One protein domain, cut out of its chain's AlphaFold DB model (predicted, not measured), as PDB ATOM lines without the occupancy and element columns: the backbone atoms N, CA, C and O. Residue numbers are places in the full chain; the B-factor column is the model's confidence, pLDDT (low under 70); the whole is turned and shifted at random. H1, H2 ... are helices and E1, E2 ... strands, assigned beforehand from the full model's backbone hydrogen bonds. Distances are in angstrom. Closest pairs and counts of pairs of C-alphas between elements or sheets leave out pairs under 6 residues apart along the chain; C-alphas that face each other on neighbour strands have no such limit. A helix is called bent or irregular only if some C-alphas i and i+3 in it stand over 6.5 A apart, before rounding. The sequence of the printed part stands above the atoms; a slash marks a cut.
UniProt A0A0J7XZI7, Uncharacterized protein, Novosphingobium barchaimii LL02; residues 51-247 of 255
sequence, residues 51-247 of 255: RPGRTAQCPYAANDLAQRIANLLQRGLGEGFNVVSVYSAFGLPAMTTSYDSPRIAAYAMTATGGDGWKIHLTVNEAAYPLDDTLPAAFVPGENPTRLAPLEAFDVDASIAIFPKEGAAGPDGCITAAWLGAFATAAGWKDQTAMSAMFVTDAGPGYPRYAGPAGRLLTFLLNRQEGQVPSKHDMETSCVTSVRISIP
ATOM      1  N   ARG A  51     141.098 124.623 158.564       91.44
ATOM      2  CA  ARG A  51     140.108 125.251 159.443       91.44
ATOM      3  C   ARG A  51     138.682 124.914 158.983       91.44
ATOM      4  O   ARG A  51     138.467 124.624 157.803       91.44
ATOM      5  N   PRO A  52     137.678 124.989 159.878       88.62
ATOM      6  CA  PRO A  52     136.278 124.832 159.495       88.62
ATOM      7  C   PRO A  52     135.878 125.775 158.355       88.62
ATOM      8  O   PRO A  52     136.171 126.973 158.383       88.62
ATOM      9  N   GLY A  53     135.159 125.241 157.370       87.00
ATOM     10  CA  GLY A  53     134.675 126.001 156.227       87.00
ATOM     11  C   GLY A  53     133.647 127.041 156.659       87.00
ATOM     12  O   GLY A  53     132.621 126.708 157.258       87.00
ATOM     13  N   ARG A  54     133.897 128.314 156.344       92.69
ATOM     14  CA  ARG A  54     132.940 129.395 156.603       92.69
ATOM     15  C   ARG A  54     131.798 129.341 155.595       92.69
ATOM     16  O   ARG A  54     132.001 129.031 154.417       92.69
ATOM     17  N   THR A  55     130.600 129.692 156.052       95.69
ATOM     18  CA  THR A  55     129.442 129.829 155.171       95.69
ATOM     19  C   THR A  55     128.765 131.185 155.326       95.69
ATOM     20  O   THR A  55     128.931 131.866 156.342       95.69
ATOM     21  N   ALA A  56     128.008 131.587 154.310       96.81
ATOM     22  CA  ALA A  56     127.207 132.799 154.311       96.81
ATOM     23  C   ALA A  56     125.828 132.552 153.685       96.81
ATOM     24  O   ALA A  56     125.677 131.766 152.750       96.81
ATOM     25  N   GLN A  57     124.819 133.251 154.196       96.38
ATOM     26  CA  GLN A  57     123.461 133.268 153.665       96.38
ATOM     27  C   GLN A  57     123.184 134.633 153.046       96.38
ATOM     28  O   GLN A  57     123.258 135.662 153.720       96.38
ATOM     29  N   CYS A  58     122.875 134.647 151.760       94.50
ATOM     30  CA  CYS A  58     122.725 135.847 150.962       94.50
ATOM     31  C   CYS A  58     121.242 136.096 150.641       94.50
ATOM     32  O   CYS A  58     120.566 135.179 150.179       94.50
ATOM     33  N   PRO A  59     120.714 137.321 150.832       93.25
ATOM     34  CA  PRO A  59     119.291 137.604 150.601       93.25
ATOM     35  C   PRO A  59     118.892 137.680 149.122       93.25
ATOM     36  O   PRO A  59     117.712 137.815 148.822       93.25
ATOM     37  N   TYR A  60     119.867 137.700 148.212       90.81
ATOM     38  CA  TYR A  60     119.659 138.019 146.803       90.81
ATOM     39  C   TYR A  60     119.537 136.762 145.926       90.81
ATOM     40  O   TYR A  60     120.021 135.686 146.289       90.81
ATOM     41  N   ALA A  61     118.874 136.911 144.777       88.44
ATOM     42  CA  ALA A  61     118.554 135.830 143.841       88.44
ATOM     43  C   ALA A  61     119.698 135.547 142.844       88.44
ATOM     44  O   ALA A  61     120.706 136.259 142.817       88.44
ATOM     45  N   ALA A  62     119.550 134.522 142.003       86.44
ATOM     46  CA  ALA A  62     120.577 134.089 141.051       86.44
ATOM     47  C   ALA A  62     120.939 135.167 140.010       86.44
ATOM     48  O   ALA A  62     122.104 135.299 139.639       86.44
ATOM     49  N   ASN A  63     119.977 135.993 139.592       85.81
ATOM     50  CA  ASN A  63     120.238 137.101 138.664       85.81
ATOM     51  C   ASN A  63     121.173 138.154 139.282       85.81
ATOM     52  O   ASN A  63     122.097 138.637 138.627       85.81
ATOM     53  N   ASP A  64     120.988 138.459 140.568       89.25
ATOM     54  CA  ASP A  64     121.873 139.373 141.293       89.25
ATOM     55  C   ASP A  64     123.263 138.759 141.490       89.25
ATOM     56  O   ASP A  64     124.270 139.466 141.411       89.25
ATOM     57  N   LEU A  65     123.347 137.440 141.717       90.62
ATOM     58  CA  LEU A  65     124.623 136.721 141.737       90.62
ATOM     59  C   LEU A  65     125.359 136.886 140.400       90.62
ATOM     60  O   LEU A  65     126.537 137.244 140.404       90.62
ATOM     61  N   ALA A  66     124.675 136.670 139.275       89.50
ATOM     62  CA  ALA A  66     125.253 136.816 137.942       89.50
ATOM     63  C   ALA A  66     125.816 138.226 137.720       89.50
ATOM     64  O   ALA A  66     126.961 138.383 137.290       89.50
ATOM     65  N   GLN A  67     125.056 139.255 138.104       90.56
ATOM     66  CA  GLN A  67     125.503 140.641 138.005       90.56
ATOM     67  C   GLN A  67     126.717 140.930 138.902       90.56
ATOM     68  O   GLN A  67     127.618 141.669 138.509       90.56
ATOM     69  N   ARG A  68     126.783 140.342 140.100       93.19
ATOM     70  CA  ARG A  68     127.939 140.484 141.001       93.19
ATOM     71  C   ARG A  68     129.195 139.833 140.439       93.19
ATOM     72  O   ARG A  68     130.262 140.432 140.542       93.19
ATOM     73  N   ILE A  69     129.065 138.669 139.804       94.00
ATOM     74  CA  ILE A  69     130.170 138.029 139.080       94.00
ATOM     75  C   ILE A  69     130.643 138.956 137.955       94.00
ATOM     76  O   ILE A  69     131.825 139.273 137.900       94.00
ATOM     77  N   ALA A  70     129.735 139.476 137.124       91.56
ATOM     78  CA  ALA A  70     130.086 140.407 136.048       91.56
ATOM     79  C   ALA A  70     130.797 141.677 136.565       91.56
ATOM     80  O   ALA A  70     131.814 142.097 136.012       91.56
ATOM     81  N   ASN A  71     130.322 142.253 137.673       90.12
ATOM     82  CA  ASN A  71     130.959 143.407 138.314       90.12
ATOM     83  C   ASN A  71     132.353 143.067 138.874       90.12
ATOM     84  O   ASN A  71     133.250 143.911 138.850       90.12
ATOM     85  N   LEU A  72     132.559 141.843 139.373       92.25
ATOM     86  CA  LEU A  72     133.880 141.376 139.789       92.25
ATOM     87  C   LEU A  72     134.832 141.290 138.591       92.25
ATOM     88  O   LEU A  72     135.974 141.725 138.714       92.25
ATOM     89  N   LEU A  73     134.370 140.809 137.430       91.25
ATOM     90  CA  LEU A  73     135.186 140.756 136.208       91.25
ATOM     91  C   LEU A  73     135.678 142.145 135.793       91.25
ATOM     92  O   LEU A  73     136.835 142.292 135.408       91.25
ATOM     93  N   GLN A  74     134.834 143.170 135.926       84.50
ATOM     94  CA  GLN A  74     135.229 144.558 135.667       84.50
ATOM     95  C   GLN A  74     136.348 145.024 136.605       84.50
ATOM     96  O   GLN A  74     137.304 145.664 136.174       84.50
ATOM     97  N   ARG A  75     136.265 144.660 137.889       81.56
ATOM     98  CA  ARG A  75     137.288 144.990 138.893       81.56
ATOM     99  C   ARG A  75     138.559 144.160 138.752       81.56
ATOM    100  O   ARG A  75     139.622 144.637 139.129       81.56
ATOM    101  N   GLY A  76     138.468 142.956 138.190       77.12
ATOM    102  CA  GLY A  76     139.593 142.040 137.984       77.12
ATOM    103  C   GLY A  76     140.712 142.597 137.099       77.12
ATOM    104  O   GLY A  76     141.817 142.061 137.108       77.12
ATOM    105  N   LEU A  77     140.465 143.692 136.377       79.19
ATOM    106  CA  LEU A  77     141.474 144.416 135.598       79.19
ATOM    107  C   LEU A  77     142.161 145.547 136.381       79.19
ATOM    108  O   LEU A  77     143.208 146.025 135.952       79.19
ATOM    109  N   GLY A  78     141.595 145.974 137.513       76.50
ATOM    110  CA  GLY A  78     142.101 147.078 138.326       76.50
ATOM    111  C   GLY A  78     143.280 146.699 139.225       76.50
ATOM    112  O   GLY A  78     143.546 145.525 139.501       76.50
ATOM    113  N   GLU A  79     144.002 147.707 139.708       75.00
ATOM    114  CA  GLU A  79     144.967 147.535 140.798       75.00
ATOM    115  C   GLU A  79     144.239 147.134 142.094       75.00
ATOM    116  O   GLU A  79     143.069 147.466 142.289       75.00
ATOM    117  N   GLY A  80     144.910 146.395 142.981       80.50
ATOM    118  CA  GLY A  80     144.337 146.080 144.292       80.50
ATOM    119  C   GLY A  80     143.392 144.871 144.363       80.50
ATOM    120  O   GLY A  80     142.720 144.709 145.381       80.50
ATOM    121  N   PHE A  81     143.302 144.026 143.327       89.81
ATOM    122  CA  PHE A  81     142.477 142.811 143.389       89.81
ATOM    123  C   PHE A  81     143.060 141.802 144.392       89.81
ATOM    124  O   PHE A  81     144.192 141.352 144.261       89.81
ATOM    125  N   ASN A  82     142.271 141.475 145.410       91.88
ATOM    126  CA  ASN A  82     142.635 140.637 146.553       91.88
ATOM    127  C   ASN A  82     141.384 140.023 147.202       91.88
ATOM    128  O   ASN A  82     140.252 140.298 146.781       91.88
ATOM    129  N   VAL A  83     141.565 139.270 148.289       94.44
ATOM    130  CA  VAL A  83     140.453 138.670 149.047       94.44
ATOM    131  C   VAL A  83     139.362 139.679 149.454       94.44
ATOM    132  O   VAL A  83     138.174 139.370 149.353       94.44
ATOM    133  N   VAL A  84     139.732 140.910 149.832       93.00
ATOM    134  CA  VAL A  84     138.791 141.978 150.225       93.00
ATOM    135  C   VAL A  84     137.936 142.430 149.052       93.00
ATOM    136  O   VAL A  84     136.714 142.562 149.171       93.00
ATOM    137  N   SER A  85     138.558 142.627 147.894       91.06
ATOM    138  CA  SER A  85     137.843 142.995 146.673       91.06
ATOM    139  C   SER A  85     136.833 141.919 146.247       91.06
ATOM    140  O   SER A  85     135.737 142.261 145.801       91.06
ATOM    141  N   VAL A  86     137.156 140.637 146.465       93.69
ATOM    142  CA  VAL A  86     136.284 139.504 146.131       93.69
ATOM    143  C   VAL A  86     135.093 139.444 147.079       93.69
ATOM    144  O   VAL A  86     133.957 139.555 146.620       93.69
ATOM    145  N   TYR A  87     135.304 139.329 148.397       94.00
ATOM    146  CA  TYR A  87     134.170 139.167 149.319       94.00
ATOM    147  C   TYR A  87     133.247 140.396 149.314       94.00
ATOM    148  O   TYR A  87     132.026 140.257 149.423       94.00
ATOM    149  N   SER A  88     133.796 141.599 149.107       92.38
ATOM    150  CA  SER A  88     132.999 142.829 149.024       92.38
ATOM    151  C   SER A  88     132.133 142.898 147.762       92.38
ATOM    152  O   SER A  88     131.008 143.397 147.836       92.38
ATOM    153  N   ALA A  89     132.579 142.341 146.628       92.50
ATOM    154  CA  ALA A  89     131.772 142.262 145.405       92.50
ATOM    155  C   ALA A  89     130.489 141.432 145.605       92.50
ATOM    156  O   ALA A  89     129.431 141.742 145.046       92.50
ATOM    157  N   PHE A  90     130.549 140.423 146.473       94.31
ATOM    158  CA  PHE A  90     129.404 139.583 146.826       94.31
ATOM    159  C   PHE A  90     128.637 140.069 148.064       94.31
ATOM    160  O   PHE A  90     127.582 139.528 148.377       94.31
ATOM    161  N   GLY A  91     129.107 141.117 148.752       94.62
ATOM    162  CA  GLY A  91     128.512 141.564 150.016       94.62
ATOM    163  C   GLY A  91     128.640 140.522 151.132       94.62
ATOM    164  O   GLY A  91     127.777 140.445 152.002       94.62
ATOM    165  N   LEU A  92     129.678 139.687 151.078       95.94
ATOM    166  CA  LEU A  92     129.924 138.621 152.042       95.94
ATOM    167  C   LEU A  92     130.541 139.168 153.334       95.94
ATOM    168  O   LEU A  92     131.179 140.226 153.310       95.94
ATOM    169  N   PRO A  93     130.397 138.443 154.461       94.75
ATOM    170  CA  PRO A  93     131.238 138.694 155.623       94.75
ATOM    171  C   PRO A  93     132.720 138.529 155.257       94.75
ATOM    172  O   PRO A  93     133.060 137.852 154.283       94.75
ATOM    173  N   ALA A  94     133.602 139.133 156.057       93.06
ATOM    174  CA  ALA A  94     135.041 139.000 155.863       93.06
ATOM    175  C   ALA A  94     135.446 137.516 155.805       93.06
ATOM    176  O   ALA A  94     135.033 136.711 156.645       93.06
ATOM    177  N   MET A  95     136.232 137.159 154.790       93.38
ATOM    178  CA  MET A  95     136.768 135.809 154.643       93.38
ATOM    179  C   MET A  95     137.994 135.635 155.541       93.38
ATOM    180  O   MET A  95     138.876 136.489 155.558       93.38
ATOM    181  N   THR A  96     138.051 134.507 156.245       93.06
ATOM    182  CA  THR A  96     139.234 134.033 156.975       93.06
ATOM    183  C   THR A  96     139.900 132.908 156.194       93.06
ATOM    184  O   THR A  96     139.259 132.270 155.352       93.06
ATOM    185  N   THR A  97     141.169 132.635 156.468       94.50
ATOM    186  CA  THR A  97     141.885 131.538 155.811       94.50
ATOM    187  C   THR A  97     141.297 130.180 156.188       94.50
ATOM    188  O   THR A  97     140.999 129.914 157.350       94.50
ATOM    189  N   SER A  98     141.137 129.290 155.210       92.94
ATOM    190  CA  SER A  98     140.919 127.857 155.441       92.94
ATOM    191  C   SER A  98     142.237 127.127 155.686       92.94
ATOM    192  O   SER A  98     142.261 126.141 156.413       92.94
ATOM    193  N   TYR A  99     143.316 127.636 155.095       91.75
ATOM    194  CA  TYR A  99     144.685 127.164 155.242       91.75
ATOM    195  C   TYR A  99     145.633 128.336 155.028       91.75
ATOM    196  O   TYR A  99     145.350 129.241 154.243       91.75
ATOM    197  N   ASP A 100     146.760 128.323 155.712       89.81
ATOM    198  CA  ASP A 100     147.819 129.289 155.507       89.81
ATOM    199  C   ASP A 100     149.164 128.738 155.967       89.81
ATOM    200  O   ASP A 100     149.262 127.870 156.834       89.81
ATOM    201  N   SER A 101     150.207 129.270 155.353       91.75
ATOM    202  CA  SER A 101     151.599 129.008 155.676       91.75
ATOM    203  C   SER A 101     152.385 130.318 155.554       91.75
ATOM    204  O   SER A 101     151.827 131.342 155.142       91.75
ATOM    205  N   PRO A 102     153.690 130.332 155.867       93.62
ATOM    206  CA  PRO A 102     154.517 131.523 155.704       93.62
ATOM    207  C   PRO A 102     154.478 132.144 154.298       93.62
ATOM    208  O   PRO A 102     154.800 133.322 154.167       93.62
ATOM    209  N   ARG A 103     154.100 131.403 153.244       94.56
ATOM    210  CA  ARG A 103     154.121 131.888 151.848       94.56
ATOM    211  C   ARG A 103     152.792 131.797 151.097       94.56
ATOM    212  O   ARG A 103     152.729 132.255 149.955       94.56
ATOM    213  N   ILE A 104     151.734 131.278 151.717       95.00
ATOM    214  CA  ILE A 104     150.394 131.234 151.122       95.00
ATOM    215  C   ILE A 104     149.314 131.543 152.156       95.00
ATOM    216  O   ILE A 104     149.343 131.040 153.275       95.00
ATOM    217  N   ALA A 105     148.325 132.327 151.745       96.31
ATOM    218  CA  ALA A 105     147.073 132.530 152.454       96.31
ATOM    219  C   ALA A 105     145.918 132.054 151.562       96.31
ATOM    220  O   ALA A 105     145.608 132.688 150.551       96.31
ATOM    221  N   ALA A 106     145.289 130.937 151.928       96.12
ATOM    222  CA  ALA A 106     144.172 130.346 151.199       96.12
ATOM    223  C   ALA A 106     142.864 130.583 151.956       96.12
ATOM    224  O   ALA A 106     142.694 130.154 153.099       96.12
ATOM    225  N   TYR A 107     141.922 131.260 151.315       96.50
ATOM    226  CA  TYR A 107     140.618 131.625 151.852       96.50
ATOM    227  C   TYR A 107     139.536 130.822 151.144       96.50
ATOM    228  O   TYR A 107     139.550 130.712 149.919       96.50
ATOM    229  N   ALA A 108     138.556 130.322 151.893       95.19
ATOM    230  CA  ALA A 108     137.422 129.606 151.322       95.19
ATOM    231  C   ALA A 108     136.117 129.966 152.038       95.19
ATOM    232  O   ALA A 108     136.056 130.037 153.268       95.19
ATOM    233  N   MET A 109     135.050 130.172 151.270       95.88
ATOM    234  CA  MET A 109     133.713 130.430 151.795       95.88
ATOM    235  C   MET A 109     132.653 129.839 150.875       95.88
ATOM    236  O   MET A 109     132.719 129.965 149.655       95.88
ATOM    237  N   THR A 110     131.635 129.223 151.463       96.00
ATOM    238  CA  THR A 110     130.447 128.787 150.721       96.00
ATOM    239  C   THR A 110     129.310 129.769 150.961       96.00
ATOM    240  O   THR A 110     128.984 130.048 152.110       96.00
ATOM    241  N   ALA A 111     128.679 130.277 149.909       95.62
ATOM    242  CA  ALA A 111     127.529 131.165 150.044       95.62
ATOM    243  C   ALA A 111     126.288 130.561 149.385       95.62
ATOM    244  O   ALA A 111     126.389 129.953 148.320       95.62
ATOM    245  N   THR A 112     125.133 130.749 150.018       94.69
ATOM    246  CA  THR A 112     123.831 130.280 149.525       94.69
ATOM    247  C   THR A 112     122.861 131.452 149.409       94.69
ATOM    248  O   THR A 112     122.796 132.281 150.316       94.69
ATOM    249  N   GLY A 113     122.111 131.518 148.311       91.12
ATOM    250  CA  GLY A 113     121.154 132.580 147.997       91.12
ATOM    251  C   GLY A 113     119.718 132.352 148.440       91.12
ATOM    252  O   GLY A 113     119.334 131.242 148.809       91.12
ATOM    253  N   GLY A 114     118.900 133.403 148.320       82.19
ATOM    254  CA  GLY A 114     117.488 133.406 148.723       82.19
ATOM    255  C   GLY A 114     116.576 132.489 147.896       82.19
ATOM    256  O   GLY A 114     115.545 132.048 148.391       82.19
ATOM    257  N   ASP A 115     116.962 132.159 146.664       83.06
ATOM    258  CA  ASP A 115     116.271 131.239 145.745       83.06
ATOM    259  C   ASP A 115     116.979 129.870 145.612       83.06
ATOM    260  O   ASP A 115     116.577 129.030 144.798       83.06
ATOM    261  N   GLY A 116     117.993 129.623 146.449       84.75
ATOM    262  CA  GLY A 116     118.669 128.333 146.579       84.75
ATOM    263  C   GLY A 116     119.907 128.136 145.703       84.75
ATOM    264  O   GLY A 116     120.428 127.021 145.681       84.75
ATOM    265  N   TRP A 117     120.416 129.164 145.006       89.25
ATOM    266  CA  TRP A 117     121.742 129.058 144.380       89.25
ATOM    267  C   TRP A 117     122.823 128.854 145.440       89.25
ATOM    268  O   TRP A 117     122.700 129.323 146.575       89.25
ATOM    269  N   LYS A 118     123.916 128.193 145.061       92.94
ATOM    270  CA  LYS A 118     125.081 128.013 145.924       92.94
ATOM    271  C   LYS A 118     126.352 128.321 145.146       92.94
ATOM    272  O   LYS A 118     126.485 127.940 143.988       92.94
ATOM    273  N   ILE A 119     127.300 128.987 145.790       95.38
ATOM    274  CA  ILE A 119     128.661 129.150 145.275       95.38
ATOM    275  C   ILE A 119     129.679 128.686 146.308       95.38
ATOM    276  O   ILE A 119     129.444 128.768 147.516       95.38
ATOM    277  N   HIS A 120     130.830 128.242 145.825       96.31
ATOM    278  CA  HIS A 120     132.031 128.076 146.625       96.31
ATOM    279  C   HIS A 120     133.099 129.033 146.099       96.31
ATOM    280  O   HIS A 120     133.491 128.957 144.936       96.31
ATOM    281  N   LEU A 121     133.512 129.962 146.952       96.81
ATOM    282  CA  LEU A 121     134.504 130.985 146.664       96.81
ATOM    283  C   LEU A 121     135.818 130.589 147.311       96.81
ATOM    284  O   LEU A 121     135.870 130.423 148.531       96.81
ATOM    285  N   THR A 122     136.869 130.500 146.510       96.81
ATOM    286  CA  THR A 122     138.241 130.343 146.981       96.81
ATOM    287  C   THR A 122     139.076 131.510 146.493       96.81
ATOM    288  O   THR A 122     138.972 131.896 145.331       96.81
ATOM    289  N   VAL A 123     139.908 132.065 147.366       97.19
ATOM    290  CA  VAL A 123     140.920 133.055 146.995       97.19
ATOM    291  C   VAL A 123     142.241 132.588 147.576       97.19
ATOM    292  O   VAL A 123     142.296 132.278 148.760       97.19
ATOM    293  N   ASN A 124     143.289 132.538 146.771       96.50
ATOM    294  CA  ASN A 124     144.639 132.234 147.207       96.50
ATOM    295  C   ASN A 124     145.510 133.452 146.945       96.50
ATOM    296  O   ASN A 124     145.500 133.992 145.844       96.50
ATOM    297  N   GLU A 125     146.264 133.865 147.953       96.38
ATOM    298  CA  GLU A 125     147.328 134.850 147.812       96.38
ATOM    299  C   GLU A 125     148.640 134.139 148.127       96.38
ATOM    300  O   GLU A 125     148.823 133.628 149.235       96.38
ATOM    301  N   ALA A 126     149.529 134.049 147.146       95.25
ATOM    302  CA  ALA A 126     150.704 133.195 147.211       95.25
ATOM    303  C   ALA A 126     151.964 133.933 146.756       95.25
ATOM    304  O   ALA A 126     151.983 134.607 145.729       95.25
ATOM    305  N   ALA A 127     153.051 133.765 147.503       93.88
ATOM    306  CA  ALA A 127     154.378 134.200 147.095       93.88
ATOM    307  C   ALA A 127     155.146 132.988 146.553       93.88
ATOM    308  O   ALA A 127     155.776 132.253 147.312       93.88
ATOM    309  N   TYR A 128     155.096 132.753 145.240       87.44
ATOM    310  CA  TYR A 128     155.791 131.616 144.627       87.44
ATOM    311  C   TYR A 128     157.318 131.824 144.539       87.44
ATOM    312  O   TYR A 128     157.773 132.960 144.400       87.44
ATOM    313  N   PRO A 129     158.120 130.741 144.599       88.88
ATOM    314  CA  PRO A 129     157.705 129.368 144.905       88.88
ATOM    315  C   PRO A 129     157.307 129.213 146.384       88.88
ATOM    316  O   PRO A 129     157.691 130.025 147.221       88.88
ATOM    317  N   LEU A 130     156.519 128.182 146.708       88.50
ATOM    318  CA  LEU A 130     155.966 127.945 148.055       88.50
ATOM    319  C   LEU A 130     156.957 127.249 149.009       88.50
ATOM    320  O   LEU A 130     156.548 126.502 149.888       88.50
ATOM    321  N   ASP A 131     158.253 127.450 148.796       85.88
ATOM    322  CA  ASP A 131     159.316 126.811 149.570       85.88
ATOM    323  C   ASP A 131     159.503 127.517 150.924       85.88
ATOM    324  O   ASP A 131     159.730 128.730 150.970       85.88
ATOM    325  N   ASP A 132     159.441 126.758 152.018       80.38
ATOM    326  CA  ASP A 132     159.585 127.260 153.391       80.38
ATOM    327  C   ASP A 132     161.010 127.752 153.723       80.38
ATOM    328  O   ASP A 132     161.221 128.393 154.752       80.38
ATOM    329  N   THR A 133     161.999 127.493 152.858       87.62
ATOM    330  CA  THR A 133     163.357 128.056 152.972       87.62
ATOM    331  C   THR A 133     163.441 129.519 152.537       87.62
ATOM    332  O   THR A 133     164.411 130.209 152.864       87.62
ATOM    333  N   LEU A 134     162.440 130.016 151.805       91.12
ATOM    334  CA  LEU A 134     162.386 131.405 151.376       91.12
ATOM    335  C   LEU A 134     161.763 132.303 152.457       91.12
ATOM    336  O   LEU A 134     160.985 131.832 153.287       91.12
ATOM    337  N   PRO A 135     162.037 133.622 152.434       93.19
ATOM    338  CA  PRO A 135     161.464 134.547 153.407       93.19
ATOM    339  C   PRO A 135     159.939 134.444 153.485       93.19
ATOM    340  O   PRO A 135     159.261 134.339 152.458       93.19
ATOM    341  N   ALA A 136     159.405 134.504 154.704       94.50
ATOM    342  CA  ALA A 136     157.968 134.546 154.920       94.50
ATOM    343  C   ALA A 136     157.361 135.774 154.223       94.50
ATOM    344  O   ALA A 136     157.888 136.884 154.304       94.50
ATOM    345  N   ALA A 137     156.231 135.568 153.559       95.06
ATOM    346  CA  ALA A 137     155.412 136.608 152.953       95.06
ATOM    347  C   ALA A 137     154.139 136.893 153.772       95.06
ATOM    348  O   ALA A 137     153.498 137.927 153.575       95.06
ATOM    349  N   PHE A 138     153.806 136.011 154.720       96.19
ATOM    350  CA  PHE A 138     152.683 136.147 155.639       96.19
ATOM    351  C   PHE A 138     153.090 135.825 157.078       96.19
ATOM    352  O   PHE A 138     153.918 134.951 157.328       96.19
ATOM    353  N   VAL A 139     152.436 136.491 158.029       96.06
ATOM    354  CA  VAL A 139     152.306 136.000 159.406       96.06
ATOM    355  C   VAL A 139     151.040 135.138 159.470       96.06
ATOM    356  O   VAL A 139     149.959 135.699 159.257       96.06
ATOM    357  N   PRO A 140     151.143 133.821 159.741       92.06
ATOM    358  CA  PRO A 140     149.983 132.932 159.778       92.06
ATOM    359  C   PRO A 140     148.964 133.289 160.873       92.06
ATOM    360  O   PRO A 140     149.312 133.786 161.944       92.06
ATOM    361  N   GLY A 141     147.695 132.995 160.612       91.81
ATOM    362  CA  GLY A 141     146.536 133.178 161.476       91.81
ATOM    363  C   GLY A 141     145.228 133.116 160.675       91.81
ATOM    364  O   GLY A 141     145.225 133.082 159.450       91.81
ATOM    365  N   GLU A 142     144.078 133.165 161.360       90.56
ATOM    366  CA  GLU A 142     142.769 133.232 160.675       90.56
ATOM    367  C   GLU A 142     142.645 134.453 159.743       90.56
ATOM    368  O   GLU A 142     141.932 134.411 158.741       90.56
ATOM    369  N   ASN A 143     143.350 135.534 160.085       92.56
ATOM    370  CA  ASN A 143     143.478 136.756 159.300       92.56
ATOM    371  C   ASN A 143     144.977 137.022 159.102       92.56
ATOM    372  O   ASN A 143     145.568 137.770 159.887       92.56
ATOM    373  N   PRO A 144     145.622 136.352 158.134       94.00
ATOM    374  CA  PRO A 144     147.064 136.437 157.982       94.00
ATOM    375  C   PRO A 144     147.472 137.862 157.611       94.00
ATOM    376  O   PRO A 144     146.794 138.561 156.854       94.00
ATOM    377  N   THR A 145     148.605 138.302 158.148       95.44
ATOM    378  CA  THR A 145     149.148 139.632 157.849       95.44
ATOM    379  C   THR A 145     150.155 139.524 156.716       95.44
ATOM    380  O   THR A 145     151.119 138.771 156.833       95.44
ATOM    381  N   ARG A 146     149.955 140.283 155.631       95.44
ATOM    382  CA  ARG A 146     150.928 140.373 154.532       95.44
ATOM    383  C   ARG A 146     152.193 141.085 155.008       95.44
ATOM    384  O   ARG A 146     152.109 142.144 155.625       95.44
ATOM    385  N   LEU A 147     153.348 140.522 154.675       96.44
ATOM    386  CA  LEU A 147     154.671 141.101 154.935       96.44
ATOM    387  C   LEU A 147     155.249 141.831 153.711       96.44
ATOM    388  O   LEU A 147     156.284 142.482 153.810       96.44
ATOM    389  N   ALA A 148     154.568 141.738 152.570       92.19
ATOM    390  CA  ALA A 148     154.907 142.385 151.308       92.19
ATOM    391  C   ALA A 148     153.682 143.147 150.756       92.19
ATOM    392  O   ALA A 148     152.550 142.882 151.181       92.19
ATOM    393  N   PRO A 149     153.872 144.104 149.829       91.50
ATOM    394  CA  PRO A 149     152.762 144.740 149.123       91.50
ATOM    395  C   PRO A 149     152.011 143.727 148.242       91.50
ATOM    396  O   PRO A 149     152.577 142.719 147.821       91.50
ATOM    397  N   LEU A 150     150.729 143.986 147.966       90.69
ATOM    398  CA  LEU A 150     149.841 143.045 147.269       90.69
ATOM    399  C   LEU A 150     150.363 142.646 145.877       90.69
ATOM    400  O   LEU A 150     150.167 141.521 145.432       90.69
ATOM    401  N   GLU A 151     151.049 143.558 145.200       89.75
ATOM    402  CA  GLU A 151     151.567 143.391 143.843       89.75
ATOM    403  C   GLU A 151     152.684 142.339 143.748       89.75
ATOM    404  O   GLU A 151     153.020 141.904 142.645       89.75
ATOM    405  N   ALA A 152     153.252 141.932 144.889       90.69
ATOM    406  CA  ALA A 152     154.262 140.882 144.983       90.69
ATOM    407  C   ALA A 152     153.666 139.462 145.038       90.69
ATOM    408  O   ALA A 152     154.420 138.488 145.007       90.69
ATOM    409  N   PHE A 153     152.341 139.327 145.130       93.19
ATOM    410  CA  PHE A 153     151.667 138.037 145.245       93.19
ATOM    411  C   PHE A 153     151.020 137.618 143.928       93.19
ATOM    412  O   PHE A 153     150.496 138.439 143.177       93.19
ATOM    413  N   ASP A 154     151.019 136.311 143.691       94.31
ATOM    414  CA  ASP A 154     150.082 135.672 142.780       94.31
ATOM    415  C   ASP A 154     148.727 135.564 143.494       94.31
ATOM    416  O   ASP A 154     148.650 135.053 144.617       94.31
ATOM    417  N   VAL A 155     147.679 136.109 142.880       95.12
ATOM    418  CA  VAL A 155     146.320 136.091 143.419       95.12
ATOM    419  C   VAL A 155     145.426 135.292 142.485       95.12
ATOM    420  O   VAL A 155     145.125 135.734 141.376       95.12
ATOM    421  N   ASP A 156     144.941 134.147 142.957       95.44
ATOM    422  CA  ASP A 156     143.971 133.317 142.244       95.44
ATOM    423  C   ASP A 156     142.625 133.346 142.968       95.44
ATOM    424  O   ASP A 156     142.536 133.027 144.152       95.44
ATOM    425  N   ALA A 157     141.566 133.739 142.270       96.81
ATOM    426  CA  ALA A 157     140.200 133.689 142.764       96.81
ATOM    427  C   ALA A 157     139.374 132.743 141.896       96.81
ATOM    428  O   ALA A 157     139.249 132.942 140.690       96.81
ATOM    429  N   SER A 158     138.743 131.754 142.519       97.00
ATOM    430  CA  SER A 158     137.865 130.795 141.858       97.00
ATOM    431  C   SER A 158     136.481 130.812 142.496       97.00
ATOM    432  O   SER A 158     136.317 130.778 143.715       97.00
ATOM    433  N   ILE A 159     135.467 130.877 141.644       97.25
ATOM    434  CA  ILE A 159     134.053 130.918 141.997       97.25
ATOM    435  C   ILE A 159     133.431 129.680 141.376       97.25
ATOM    436  O   ILE A 159     133.173 129.675 140.179       97.25
ATOM    437  N   ALA A 160     133.226 128.616 142.144       96.06
ATOM    438  CA  ALA A 160     132.442 127.474 141.688       96.06
ATOM    439  C   ALA A 160     130.954 127.770 141.904       96.06
ATOM    440  O   ALA A 160     130.554 128.157 143.001       96.06
ATOM    441  N   ILE A 161     130.147 127.601 140.865       92.56
ATOM    442  CA  ILE A 161     128.712 127.875 140.845       92.56
ATOM    443  C   ILE A 161     127.986 126.537 140.799       92.56
ATOM    444  O   ILE A 161     128.157 125.746 139.873       92.56
ATOM    445  N   PHE A 162     127.152 126.305 141.802       86.81
ATOM    446  CA  PHE A 162     126.280 125.148 141.883       86.81
ATOM    447  C   PHE A 162     124.873 125.630 141.532       86.81
ATOM    448  O   PHE A 162     124.246 126.330 142.342       86.81
ATOM    449  N   PRO A 163     124.384 125.331 140.316       68.50
ATOM    450  CA  PRO A 163     123.016 125.653 139.969       68.50
ATOM    451  C   PRO A 163     122.063 124.903 140.902       68.50
ATOM    452  O   PRO A 163     122.404 123.867 141.478       68.50
ATOM    453  N   LYS A 164     120.849 125.432 141.046       69.06
ATOM    454  CA  LYS A 164     119.769 124.723 141.731       69.06
ATOM    455  C   LYS A 164     119.552 123.364 141.052       69.06
ATOM    456  O   LYS A 164     119.577 123.287 139.822       69.06
ATOM    457  N   GLU A 165     119.344 122.309 141.841       56.97
ATOM    458  CA  GLU A 165     119.061 120.970 141.309       56.97
ATOM    459  C   GLU A 165     117.945 121.028 140.252       56.97
ATOM    460  O   GLU A 165     116.889 121.622 140.478       56.97
ATOM    461  N   GLY A 166     118.204 120.442 139.079       52.75
ATOM    462  CA  GLY A 166     117.255 120.396 137.962       52.75
ATOM    463  C   GLY A 166     117.290 121.583 136.993       52.75
ATOM    464  O   GLY A 166     116.573 121.544 135.996       52.75
ATOM    465  N   ALA A 167     118.120 122.611 137.212       55.59
ATOM    466  CA  ALA A 167     118.355 123.635 136.192       55.59
ATOM    467  C   ALA A 167     119.176 123.039 135.031       55.59
ATOM    468  O   ALA A 167     120.372 122.783 135.167       55.59
ATOM    469  N   ALA A 168     118.521 122.795 133.895       44.50
ATOM    470  CA  ALA A 168     119.149 122.337 132.662       44.50
ATOM    471  C   ALA A 168     118.877 123.344 131.538       44.50
ATOM    472  O   ALA A 168     117.728 123.708 131.299       44.50
ATOM    473  N   GLY A 169     119.932 123.762 130.838       50.41
ATOM    474  CA  GLY A 169     119.842 124.654 129.679       50.41
ATOM    475  C   GLY A 169     120.001 126.152 129.993       50.41
ATOM    476  O   GLY A 169     120.049 126.549 131.159       50.41
ATOM    477  N   PRO A 170     120.108 126.986 128.941       55.97
ATOM    478  CA  PRO A 170     120.469 128.403 129.043       55.97
ATOM    479  C   PRO A 170     119.412 129.271 129.743       55.97
ATOM    480  O   PRO A 170     119.760 130.296 130.323       55.97
ATOM    481  N   ASP A 171     118.146 128.846 129.765       61.97
ATOM    482  CA  ASP A 171     117.021 129.628 130.310       61.97
ATOM    483  C   ASP A 171     117.016 129.746 131.849       61.97
ATOM    484  O   ASP A 171     116.126 130.369 132.430       61.97
ATOM    485  N   GLY A 172     118.012 129.172 132.533       67.19
ATOM    486  CA  GLY A 172     118.117 129.202 133.994       67.19
ATOM    487  C   GLY A 172     119.539 129.275 134.543       67.19
ATOM    488  O   GLY A 172     119.737 129.003 135.728       67.19
ATOM    489  N   CYS A 173     120.539 129.601 133.719       79.94
ATOM    490  CA  CYS A 173     121.928 129.655 134.163       79.94
ATOM    491  C   CYS A 173     122.732 130.781 133.508       79.94
ATOM    492  O   CYS A 173     122.324 131.400 132.530       79.94
ATOM    493  N   ILE A 174     123.903 131.058 134.079       87.75
ATOM    494  CA  ILE A 174     124.823 132.067 133.563       87.75
ATOM    495  C   ILE A 174     125.596 131.447 132.399       87.75
ATOM    496  O   ILE A 174     126.380 130.524 132.618       87.75
ATOM    497  N   THR A 175     125.388 131.936 131.179       90.31
ATOM    498  CA  THR A 175     126.104 131.431 129.999       90.31
ATOM    499  C   THR A 175     127.468 132.094 129.840       90.31
ATOM    500  O   THR A 175     127.711 133.218 130.300       90.31
ATOM    501  N   ALA A 176     128.383 131.401 129.164       91.25
ATOM    502  CA  ALA A 176     129.724 131.921 128.919       91.25
ATOM    503  C   ALA A 176     129.724 133.074 127.911       91.25
ATOM    504  O   ALA A 176     130.519 133.995 128.054       91.25
ATOM    505  N   ALA A 177     128.806 133.074 126.940       92.06
ATOM    506  CA  ALA A 177     128.607 134.189 126.020       92.06
ATOM    507  C   ALA A 177     128.193 135.464 126.770       92.06
ATOM    508  O   ALA A 177     128.744 136.535 126.515       92.06
ATOM    509  N   TRP A 178     127.273 135.347 127.736       92.12
ATOM    510  CA  TRP A 178     126.831 136.486 128.541       92.12
ATOM    511  C   TRP A 178     127.974 137.043 129.401       92.12
ATOM    512  O   TRP A 178     128.289 138.229 129.297       92.12
ATOM    513  N   LEU A 179     128.668 136.201 130.180       92.94
ATOM    514  CA  LEU A 179     129.824 136.656 130.973       92.94
ATOM    515  C   LEU A 179     130.985 137.147 130.100       92.94
ATOM    516  O   LEU A 179     131.644 138.125 130.453       92.94
ATOM    517  N   GLY A 180     131.222 136.507 128.957       93.25
ATOM    518  CA  GLY A 180     132.246 136.880 127.985       93.25
ATOM    519  C   GLY A 180     132.014 138.262 127.378       93.25
ATOM    520  O   GLY A 180     132.967 139.027 127.217       93.25
ATOM    521  N   ALA A 181     130.758 138.638 127.120       93.38
ATOM    522  CA  ALA A 181     130.406 139.990 126.693       93.38
ATOM    523  C   ALA A 181     130.744 141.036 127.771       93.38
ATOM    524  O   ALA A 181     131.342 142.065 127.456       93.38
ATOM    525  N   PHE A 182     130.448 140.757 129.048       92.56
ATOM    526  CA  PHE A 182     130.838 141.631 130.165       92.56
ATOM    527  C   PHE A 182     132.355 141.719 130.347       92.56
ATOM    528  O   PHE A 182     132.879 142.811 130.567       92.56
ATOM    529  N   ALA A 183     133.067 140.596 130.226       93.38
ATOM    530  CA  ALA A 183     134.523 140.570 130.269       93.38
ATOM    531  C   ALA A 183     135.119 141.431 129.143       93.38
ATOM    532  O   ALA A 183     135.956 142.300 129.383       93.38
ATOM    533  N   THR A 184     134.626 141.257 127.919       94.12
ATOM    534  CA  THR A 184     135.091 142.019 126.755       94.12
ATOM    535  C   THR A 184     134.817 143.513 126.925       94.12
ATOM    536  O   THR A 184     135.711 144.330 126.717       94.12
ATOM    537  N   ALA A 185     133.619 143.881 127.388       91.81
ATOM    538  CA  ALA A 185     133.255 145.268 127.680       91.81
ATOM    539  C   ALA A 185     134.116 145.896 128.790       91.81
ATOM    540  O   ALA A 185     134.357 147.101 128.773       91.81
ATOM    541  N   ALA A 186     134.604 145.093 129.737       89.88
ATOM    542  CA  ALA A 186     135.534 145.546 130.764       89.88
ATOM    543  C   ALA A 186     136.968 145.754 130.242       89.88
ATOM    544  O   ALA A 186     137.753 146.427 130.903       89.88
ATOM    545  N   GLY A 187     137.316 145.201 129.076       92.31
ATOM    546  CA  GLY A 187     138.653 145.287 128.482       92.31
ATOM    547  C   GLY A 187     139.457 143.986 128.524       92.31
ATOM    548  O   GLY A 187     140.633 143.991 128.152       92.31
ATOM    549  N   TRP A 188     138.855 142.866 128.942       94.88
ATOM    550  CA  TRP A 188     139.470 141.551 128.768       94.88
ATOM    551  C   TRP A 188     139.504 141.186 127.278       94.88
ATOM    552  O   TRP A 188     138.524 141.366 126.557       94.88
ATOM    553  N   LYS A 189     140.629 140.653 126.803       94.94
ATOM    554  CA  LYS A 189     140.802 140.218 125.413       94.94
ATOM    555  C   LYS A 189     140.462 138.742 125.290       94.94
ATOM    556  O   LYS A 189     141.104 137.928 125.947       94.94
ATOM    557  N   ASP A 190     139.498 138.402 124.443       93.69
ATOM    558  CA  ASP A 190     139.147 137.007 124.172       93.69
ATOM    559  C   ASP A 190     140.335 136.256 123.549       93.69
ATOM    560  O   ASP A 190     140.919 136.679 122.550       93.69
ATOM    561  N   GLN A 191     140.713 135.153 124.186       91.44
ATOM    562  CA  GLN A 191     141.758 134.223 123.773       91.44
ATOM    563  C   GLN A 191     141.239 132.782 123.747       91.44
ATOM    564  O   GLN A 191     142.029 131.837 123.783       91.44
ATOM    565  N   THR A 192     139.924 132.585 123.663       89.69
ATOM    566  CA  THR A 192     139.295 131.262 123.675       89.69
ATOM    567  C   THR A 192     139.829 130.380 122.550       89.69
ATOM    568  O   THR A 192     140.188 129.237 122.788       89.69
ATOM    569  N   ALA A 193     140.031 130.921 121.346       85.56
ATOM    570  CA  ALA A 193     140.634 130.162 120.244       85.56
ATOM    571  C   ALA A 193     142.068 129.675 120.545       85.56
ATOM    572  O   ALA A 193     142.520 128.680 119.984       85.56
ATOM    573  N   MET A 194     142.787 130.359 121.441       80.44
ATOM    574  CA  MET A 194     144.139 129.978 121.840       80.44
ATOM    575  C   MET A 194     144.157 128.930 122.954       80.44
ATOM    576  O   MET A 194     145.215 128.356 123.206       80.44
ATOM    577  N   SER A 195     143.030 128.659 123.626       76.12
ATOM    578  CA  SER A 195     142.984 127.759 124.784       76.12
ATOM    579  C   SER A 195     143.485 126.355 124.448       76.12
ATOM    580  O   SER A 195     144.190 125.768 125.260       76.12
ATOM    581  N   ALA A 196     143.201 125.858 123.238       66.25
ATOM    582  CA  ALA A 196     143.658 124.555 122.745       66.25
ATOM    583  C   ALA A 196     145.188 124.399 122.741       66.25
ATOM    584  O   ALA A 196     145.690 123.297 122.924       66.25
ATOM    585  N   MET A 197     145.937 125.491 122.559       63.97
ATOM    586  CA  MET A 197     147.404 125.443 122.502       63.97
ATOM    587  C   MET A 197     148.054 125.284 123.881       63.97
ATOM    588  O   MET A 197     149.238 124.973 123.963       63.97
ATOM    589  N   PHE A 198     147.300 125.509 124.961       61.06
ATOM    590  CA  PHE A 198     147.799 125.430 126.336       61.06
ATOM    591  C   PHE A 198     147.409 124.133 127.049       61.06
ATOM    592  O   PHE A 198     147.821 123.925 128.188       61.06
ATOM    593  N   VAL A 199     146.613 123.273 126.408       60.28
ATOM    594  CA  VAL A 199     146.211 121.989 126.981       60.28
ATOM    595  C   VAL A 199     147.221 120.927 126.558       60.28
ATOM    596  O   VAL A 199     147.210 120.447 125.428       60.28
ATOM    597  N   THR A 200     148.140 120.581 127.459       54.41
ATOM    598  CA  THR A 200     149.229 119.628 127.188       54.41
ATOM    599  C   THR A 200     148.792 118.163 127.261       54.41
ATOM    600  O   THR A 200     149.531 117.284 126.827       54.41
ATOM    601  N   ASP A 201     147.610 117.886 127.810       56.53
ATOM    602  CA  ASP A 201     147.079 116.552 128.118       56.53
ATOM    603  C   ASP A 201     145.842 116.167 127.279       56.53
ATOM    604  O   ASP A 201     145.145 115.209 127.602       56.53
ATOM    605  N   ALA A 202     145.577 116.891 126.183       53.53
ATOM    606  CA  ALA A 202     144.432 116.688 125.285       53.53
ATOM    607  C   ALA A 202     143.035 116.848 125.931       53.53
ATOM    608  O   ALA A 202     142.032 116.453 125.327       53.53
ATOM    609  N   GLY A 203     142.947 117.452 127.122       60.28
ATOM    610  CA  GLY A 203     141.681 117.861 127.732       60.28
ATOM    611  C   GLY A 203     140.926 118.936 126.926       60.28
ATOM    612  O   GLY A 203     141.444 119.485 125.947       60.28
ATOM    613  N   PRO A 204     139.680 119.267 127.311       65.44
ATOM    614  CA  PRO A 204     138.978 120.387 126.705       65.44
ATOM    615  C   PRO A 204     139.687 121.699 127.063       65.44
ATOM    616  O   PRO A 204     139.993 121.967 128.224       65.44
ATOM    617  N   GLY A 205     139.940 122.534 126.059       76.94
ATOM    618  CA  GLY A 205     140.217 123.948 126.262       76.94
ATOM    619  C   GLY A 205     138.982 124.650 126.821       76.94
ATOM    620  O   GLY A 205     137.866 124.173 126.651       76.94
ATOM    621  N   TYR A 206     139.184 125.789 127.476       86.62
ATOM    622  CA  TYR A 206     138.134 126.531 128.170       86.62
ATOM    623  C   TYR A 206     138.030 127.956 127.626       86.62
ATOM    624  O   TYR A 206     139.051 128.493 127.179       86.62
ATOM    625  N   PRO A 207     136.852 128.608 127.710       92.69
ATOM    626  CA  PRO A 207     136.750 130.027 127.406       92.69
ATOM    627  C   PRO A 207     137.738 130.809 128.256       92.69
ATOM    628  O   PRO A 207     137.759 130.685 129.487       92.69
ATOM    629  N   ARG A 208     138.588 131.581 127.585       92.62
ATOM    630  CA  ARG A 208     139.750 132.219 128.196       92.62
ATOM    631  C   ARG A 208     139.867 133.644 127.707       92.62
ATOM    632  O   ARG A 208     139.799 133.903 126.511       92.62
ATOM    633  N   TYR A 209     140.129 134.550 128.635       94.56
ATOM    634  CA  TYR A 209     140.355 135.952 128.347       94.56
ATOM    635  C   TYR A 209     141.630 136.429 129.041       94.56
ATOM    636  O   TYR A 209     141.921 136.042 130.173       94.56
ATOM    637  N   ALA A 210     142.394 137.279 128.363       92.94
ATOM    638  CA  ALA A 210     143.608 137.881 128.894       92.94
ATOM    639  C   ALA A 210     143.384 139.347 129.260       92.94
ATOM    640  O   ALA A 210     142.814 140.124 128.491       92.94
ATOM    641  N   GLY A 211     143.866 139.722 130.436       90.75
ATOM    642  CA  GLY A 211     143.958 141.100 130.891       90.75
ATOM    643  C   GLY A 211     145.376 141.663 130.730       90.75
ATOM    644  O   GLY A 211     146.276 140.995 130.211       90.75
ATOM    645  N   PRO A 212     145.608 142.909 131.172       87.31
ATOM    646  CA  PRO A 212     146.942 143.494 131.224       87.31
ATOM    647  C   PRO A 212     147.838 142.729 132.208       87.31
ATOM    648  O   PRO A 212     147.346 142.056 133.111       87.31
ATOM    649  N   ALA A 213     149.158 142.865 132.044       83.94
ATOM    650  CA  ALA A 213     150.164 142.306 132.955       83.94
ATOM    651  C   ALA A 213     150.001 140.795 133.234       83.94
ATOM    652  O   ALA A 213     150.193 140.342 134.354       83.94
ATOM    653  N   GLY A 214     149.608 140.009 132.225       86.44
ATOM    654  CA  GLY A 214     149.517 138.549 132.345       86.44
ATOM    655  C   GLY A 214     148.311 138.029 133.133       86.44
ATOM    656  O   GLY A 214     148.252 136.834 133.406       86.44
ATOM    657  N   ARG A 215     147.343 138.887 133.478       91.44
ATOM    658  CA  ARG A 215     146.087 138.480 134.127       91.44
ATOM    659  C   ARG A 215     145.285 137.546 133.236       91.44
ATOM    660  O   ARG A 215     145.176 137.778 132.030       91.44
ATOM    661  N   LEU A 216     144.664 136.540 133.833       92.88
ATOM    662  CA  LEU A 216     143.878 135.534 133.134       92.88
ATOM    663  C   LEU A 216     142.491 135.406 133.747       92.88
ATOM    664  O   LEU A 216     142.325 135.414 134.962       92.88
ATOM    665  N   LEU A 217     141.503 135.250 132.878       94.81
ATOM    666  CA  LEU A 217     140.131 134.918 133.214       94.81
ATOM    667  C   LEU A 217     139.765 133.635 132.473       94.81
ATOM    668  O   LEU A 217     139.927 133.563 131.257       94.81
ATOM    669  N   THR A 218     139.267 132.636 133.193       94.06
ATOM    670  CA  THR A 218     138.843 131.352 132.622       94.06
ATOM    671  C   THR A 218     137.439 131.007 133.097       94.06
ATOM    672  O   THR A 218     137.129 131.162 134.280       94.06
ATOM    673  N   PHE A 219     136.596 130.506 132.198       94.31
ATOM    674  CA  PHE A 219     135.289 129.948 132.544       94.31
ATOM    675  C   PHE A 219     135.317 128.429 132.396       94.31
ATOM    676  O   PHE A 219     135.821 127.920 131.407       94.31
ATOM    677  N   LEU A 220     134.760 127.688 133.346       91.25
ATOM    678  CA  LEU A 220     134.489 126.262 133.174       91.25
ATOM    679  C   LEU A 220     133.014 126.093 132.842       91.25
ATOM    680  O   LEU A 220     132.161 126.747 133.445       91.25
ATOM    681  N   LEU A 221     132.732 125.212 131.887       89.31
ATOM    682  CA  LEU A 221     131.390 124.943 131.391       89.31
ATOM    683  C   LEU A 221     130.912 123.581 131.891       89.31
ATOM    684  O   LEU A 221     131.709 122.660 132.059       89.31
ATOM    685  N   ASN A 222     129.607 123.429 132.116       86.00
ATOM    686  CA  ASN A 222     129.013 122.119 132.413       86.00
ATOM    687  C   ASN A 222     129.032 121.171 131.204       86.00
ATOM    688  O   ASN A 222     128.964 119.956 131.376       86.00
ATOM    689  N   ARG A 223     129.091 121.727 129.993       82.38
ATOM    690  CA  ARG A 223     129.104 120.998 128.732       82.38
ATOM    691  C   ARG A 223     129.971 121.735 127.721       82.38
ATOM    692  O   ARG A 223     129.953 122.962 127.663       82.38
ATOM    693  N   GLN A 224     130.690 120.966 126.918       80.50
ATOM    694  CA  GLN A 224     131.418 121.460 125.762       80.50
ATOM    695  C   GLN A 224     131.508 120.359 124.714       80.50
ATOM    696  O   GLN A 224     131.794 119.204 125.045       80.50
ATOM    697  N   GLU A 225     131.291 120.720 123.457       78.69
ATOM    698  CA  GLU A 225     131.478 119.841 122.316       78.69
ATOM    699  C   GLU A 225     132.858 120.085 121.685       78.69
ATOM    700  O   GLU A 225     133.155 121.143 121.139       78.69
ATOM    701  N   GLY A 226     133.736 119.083 121.767       77.31
ATOM    702  CA  GLY A 226     135.087 119.154 121.205       77.31
ATOM    703  C   GLY A 226     136.125 119.846 122.099       77.31
ATOM    704  O   GLY A 226     135.918 120.090 123.288       77.31
ATOM    705  N   GLN A 227     137.304 120.108 121.526       79.81
ATOM    706  CA  GLN A 227     138.472 120.589 122.279       79.81
ATOM    707  C   GLN A 227     138.501 122.103 122.501       79.81
ATOM    708  O   GLN A 227     139.164 122.557 123.426       79.81
ATOM    709  N   VAL A 228     137.813 122.892 121.679       84.25
ATOM    710  CA  VAL A 228     137.735 124.351 121.829       84.25
ATOM    711  C   VAL A 228     136.265 124.730 121.922       84.25
ATOM    712  O   VAL A 228     135.506 124.273 121.065       84.25
ATOM    713  N   PRO A 229     135.858 125.560 122.899       88.00
ATOM    714  CA  PRO A 229     134.477 126.006 123.005       88.00
ATOM    715  C   PRO A 229     134.038 126.690 121.709       88.00
ATOM    716  O   PRO A 229     134.613 127.698 121.287       88.00
ATOM    717  N   SER A 230     133.015 126.139 121.069       89.25
ATOM    718  CA  SER A 230     132.371 126.759 119.920       89.25
ATOM    719  C   SER A 230     131.475 127.914 120.367       89.25
ATOM    720  O   SER A 230     131.107 128.040 121.535       89.25
ATOM    721  N   LYS A 231     131.038 128.747 119.416       90.50
ATOM    722  CA  LYS A 231     130.006 129.760 119.690       90.50
ATOM    723  C   LYS A 231     128.737 129.130 120.290       90.50
ATOM    724  O   LYS A 231     128.144 129.710 121.192       90.50
ATOM    725  N   HIS A 232     128.361 127.940 119.823       90.12
ATOM    726  CA  HIS A 232     127.204 127.220 120.342       90.12
ATOM    727  C   HIS A 232     127.394 126.816 121.810       90.12
ATOM    728  O   HIS A 232     126.497 127.051 122.619       90.12
ATOM    729  N   ASP A 233     128.573 126.301 122.180       90.12
ATOM    730  CA  ASP A 233     128.901 125.994 123.580       90.12
ATOM    731  C   ASP A 233     128.828 127.252 124.449       90.12
ATOM    732  O   ASP A 233     128.250 127.237 125.534       90.12
ATOM    733  N   MET A 234     129.356 128.375 123.952       90.94
ATOM    734  CA  MET A 234     129.336 129.646 124.678       90.94
ATOM    735  C   MET A 234     127.909 130.131 124.967       90.94
ATOM    736  O   MET A 234     127.647 130.680 126.038       90.94
ATOM    737  N   GLU A 235     126.993 129.950 124.017       90.69
ATOM    738  CA  GLU A 235     125.612 130.435 124.097       90.69
ATOM    739  C   GLU A 235     124.681 129.498 124.876       90.69
ATOM    740  O   GLU A 235     123.681 129.964 125.422       90.69
ATOM    741  N   THR A 236     124.993 128.202 124.946       86.31
ATOM    742  CA  THR A 236     124.064 127.187 125.476       86.31
ATOM    743  C   THR A 236     124.534 126.490 126.750       86.31
ATOM    744  O   THR A 236     123.698 125.949 127.481       86.31
ATOM    745  N   SER A 237     125.832 126.528 127.062       86.75
ATOM    746  CA  SER A 237     126.383 125.902 128.265       86.75
ATOM    747  C   SER A 237     126.386 126.839 129.468       86.75
ATOM    748  O   SER A 237     126.627 128.045 129.371       86.75
ATOM    749  N   CYS A 238     126.171 126.251 130.642       86.88
ATOM    750  CA  CYS A 238     126.215 126.955 131.913       86.88
ATOM    751  C   CYS A 238     127.652 127.066 132.409       86.88
ATOM    752  O   CYS A 238     128.389 126.077 132.434       86.88
ATOM    753  N   VAL A 239     128.018 128.245 132.896       90.88
ATOM    754  CA  VAL A 239     129.266 128.451 133.622       90.88
ATOM    755  C   VAL A 239     129.149 127.806 135.001       90.88
ATOM    756  O   VAL A 239     128.301 128.177 135.813       90.88
ATOM    757  N   THR A 240     130.012 126.831 135.261       91.50
ATOM    758  CA  THR A 240     130.133 126.122 136.542       91.50
ATOM    759  C   THR A 240     131.277 126.658 137.380       91.50
ATOM    760  O   THR A 240     131.285 126.474 138.594       91.50
ATOM    761  N   SER A 241     132.246 127.339 136.767       94.56
ATOM    762  CA  SER A 241     133.264 128.058 137.515       94.56
ATOM    763  C   SER A 241     133.807 129.261 136.757       94.56
ATOM    764  O   SER A 241     133.952 129.228 135.540       94.56
ATOM    765  N   VAL A 242     134.122 130.320 137.494       96.25
ATOM    766  CA  VAL A 242     134.867 131.485 137.010       96.25
ATOM    767  C   VAL A 242     136.177 131.551 137.777       96.25
ATOM    768  O   VAL A 242     136.156 131.550 139.006       96.25
ATOM    769  N   ARG A 243     137.305 131.622 137.068       95.75
ATOM    770  CA  ARG A 243     138.643 131.748 137.655       95.75
ATOM    771  C   ARG A 243     139.320 133.016 137.170       95.75
ATOM    772  O   ARG A 243     139.359 133.254 135.967       95.75
ATOM    773  N   ILE A 244     139.847 133.807 138.094       95.50
ATOM    774  CA  ILE A 244     140.622 135.018 137.839       95.50
ATOM    775  C   ILE A 244     141.996 134.795 138.456       95.50
ATOM    776  O   ILE A 244     142.093 134.673 139.673       95.50
ATOM    777  N   SER A 245     143.039 134.782 137.635       93.88
ATOM    778  CA  SER A 245     144.422 134.634 138.087       93.88
ATOM    779  C   SER A 245     145.190 135.910 137.768       93.88
ATOM    780  O   SER A 245     145.164 136.409 136.637       93.88
ATOM    781  N   ILE A 246     145.858 136.466 138.770       93.00
ATOM    782  CA  ILE A 246     146.600 137.720 138.684       93.00
ATOM    783  C   ILE A 246     148.030 137.421 139.118       93.00
ATOM    784  O   ILE A 246     148.264 137.223 140.310       93.00
ATOM    785  N   PRO A 247     148.983 137.378 138.176       91.31
ATOM    786  CA  PRO A 247     150.371 137.136 138.526       91.31
ATOM    787  C   PRO A 247     150.968 138.354 139.255       91.31
ATOM    788  O   PRO A 247     150.446 139.472 139.127       91.31
TER     789      PRO A 247
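What this domain is: This is residues 51 to 247 of the 255 residues of an uncharacterized protein of Novosphingobium barchaimii LL02 (UniProt A0A0J7XZI7). One broad, twisted sheet of eight strands has three helices, H1, H2 and H3, packed over one face, while no named helix lies over the opposite face. H4 only grazes the sheet at E6, H5 packs on H3, and the two long links, residues 127 to 153 and 163 to 175, lie toward opposite ends of the longest axis. The 197 printed residues hold five named helices and eight named strands in the order E1 H1 H2 E2 E3 E4 E5 H3 H4 E6 E7 H5 E8. The class is mixed, and the branched sheet is antiparallel but for parallel E1 and E3. The whole is compact, with a radius of gyration of the C-alphas of 17.0 A and spans of 48 by 40 by 29 A.

Where its parts are: E1, residues 54 to 57, begins at C-alpha 54 (132.940, 129.395, 156.603). H1, residues 62 to 75, spans 20.1 A, and H2 is residues 83 to 90. E2, residues 97 to 101, E3, 104 to 112 and 26.6 A, E4, 118 to 126 and 26.2 A, and E5, 154 to 162 and 26.0 A, form a meander, each strand the antiparallel neighbour of the one before. H3 is residues 176 to 186, H4 192 to 198, E6 208 to 210, E7 216 to 221 and H5 231 to 236. E8, residues 239 to 246, spans 20.3 A and ends at C-alpha 246 (146.600, 137.720, 138.684).

How they stand to each other: E1 and E2 lie on one side of E3, with N 110 and O 54 3.0 A apart and N 106 and O 99 2.9 A apart; E4 lies on the other side, N 107 to O 123 being 2.8 A. E5 neighbours E4, N 158 to O 122 2.8 A, and E8, N 157 to O 244 2.8 A. E7 neighbours E8, N 218 to O 243 2.8 A, and edge strand E6, N 217 to O 209 2.8 A. On the same face, H2 lies over E4 at a height of 9.6 A and H3 over E7 at 9.8 A. There too H1 lies over E5, and only just over E4 and E8 with 3 C-alphas each, at 9.9 A. H1 and H2, a helical hairpin, touch at the C-alphas of Leu 72 and Ala 89, 6.1 A. H1 touches H3 with residues 70 to 74 alone, closest at the C-alphas of Gln 74 and Ala 186, 5.0 A. H5 touches H3 at the C-alphas of Met 234 and Ala 177, 4.8 A. H4 is irregular, only just, with C-alphas 193 and 196 6.8 A apart. Each O i to N i+4 pair is within hydrogen-bond range in H1, H3 and H5; H2 has 3 of 4, and H4 0 of 3 but 3 of 4 O i to N i+3 pairs.

The domain as a whole: The C-alphas farthest apart, those of Thr 133 and Asp 171, are 51.6 A apart. The printed part has no cut, and the links E4 to E5 and E5 to H3 are long. The pLDDT is under 70 at residues 163 to 172 and 196 to 204.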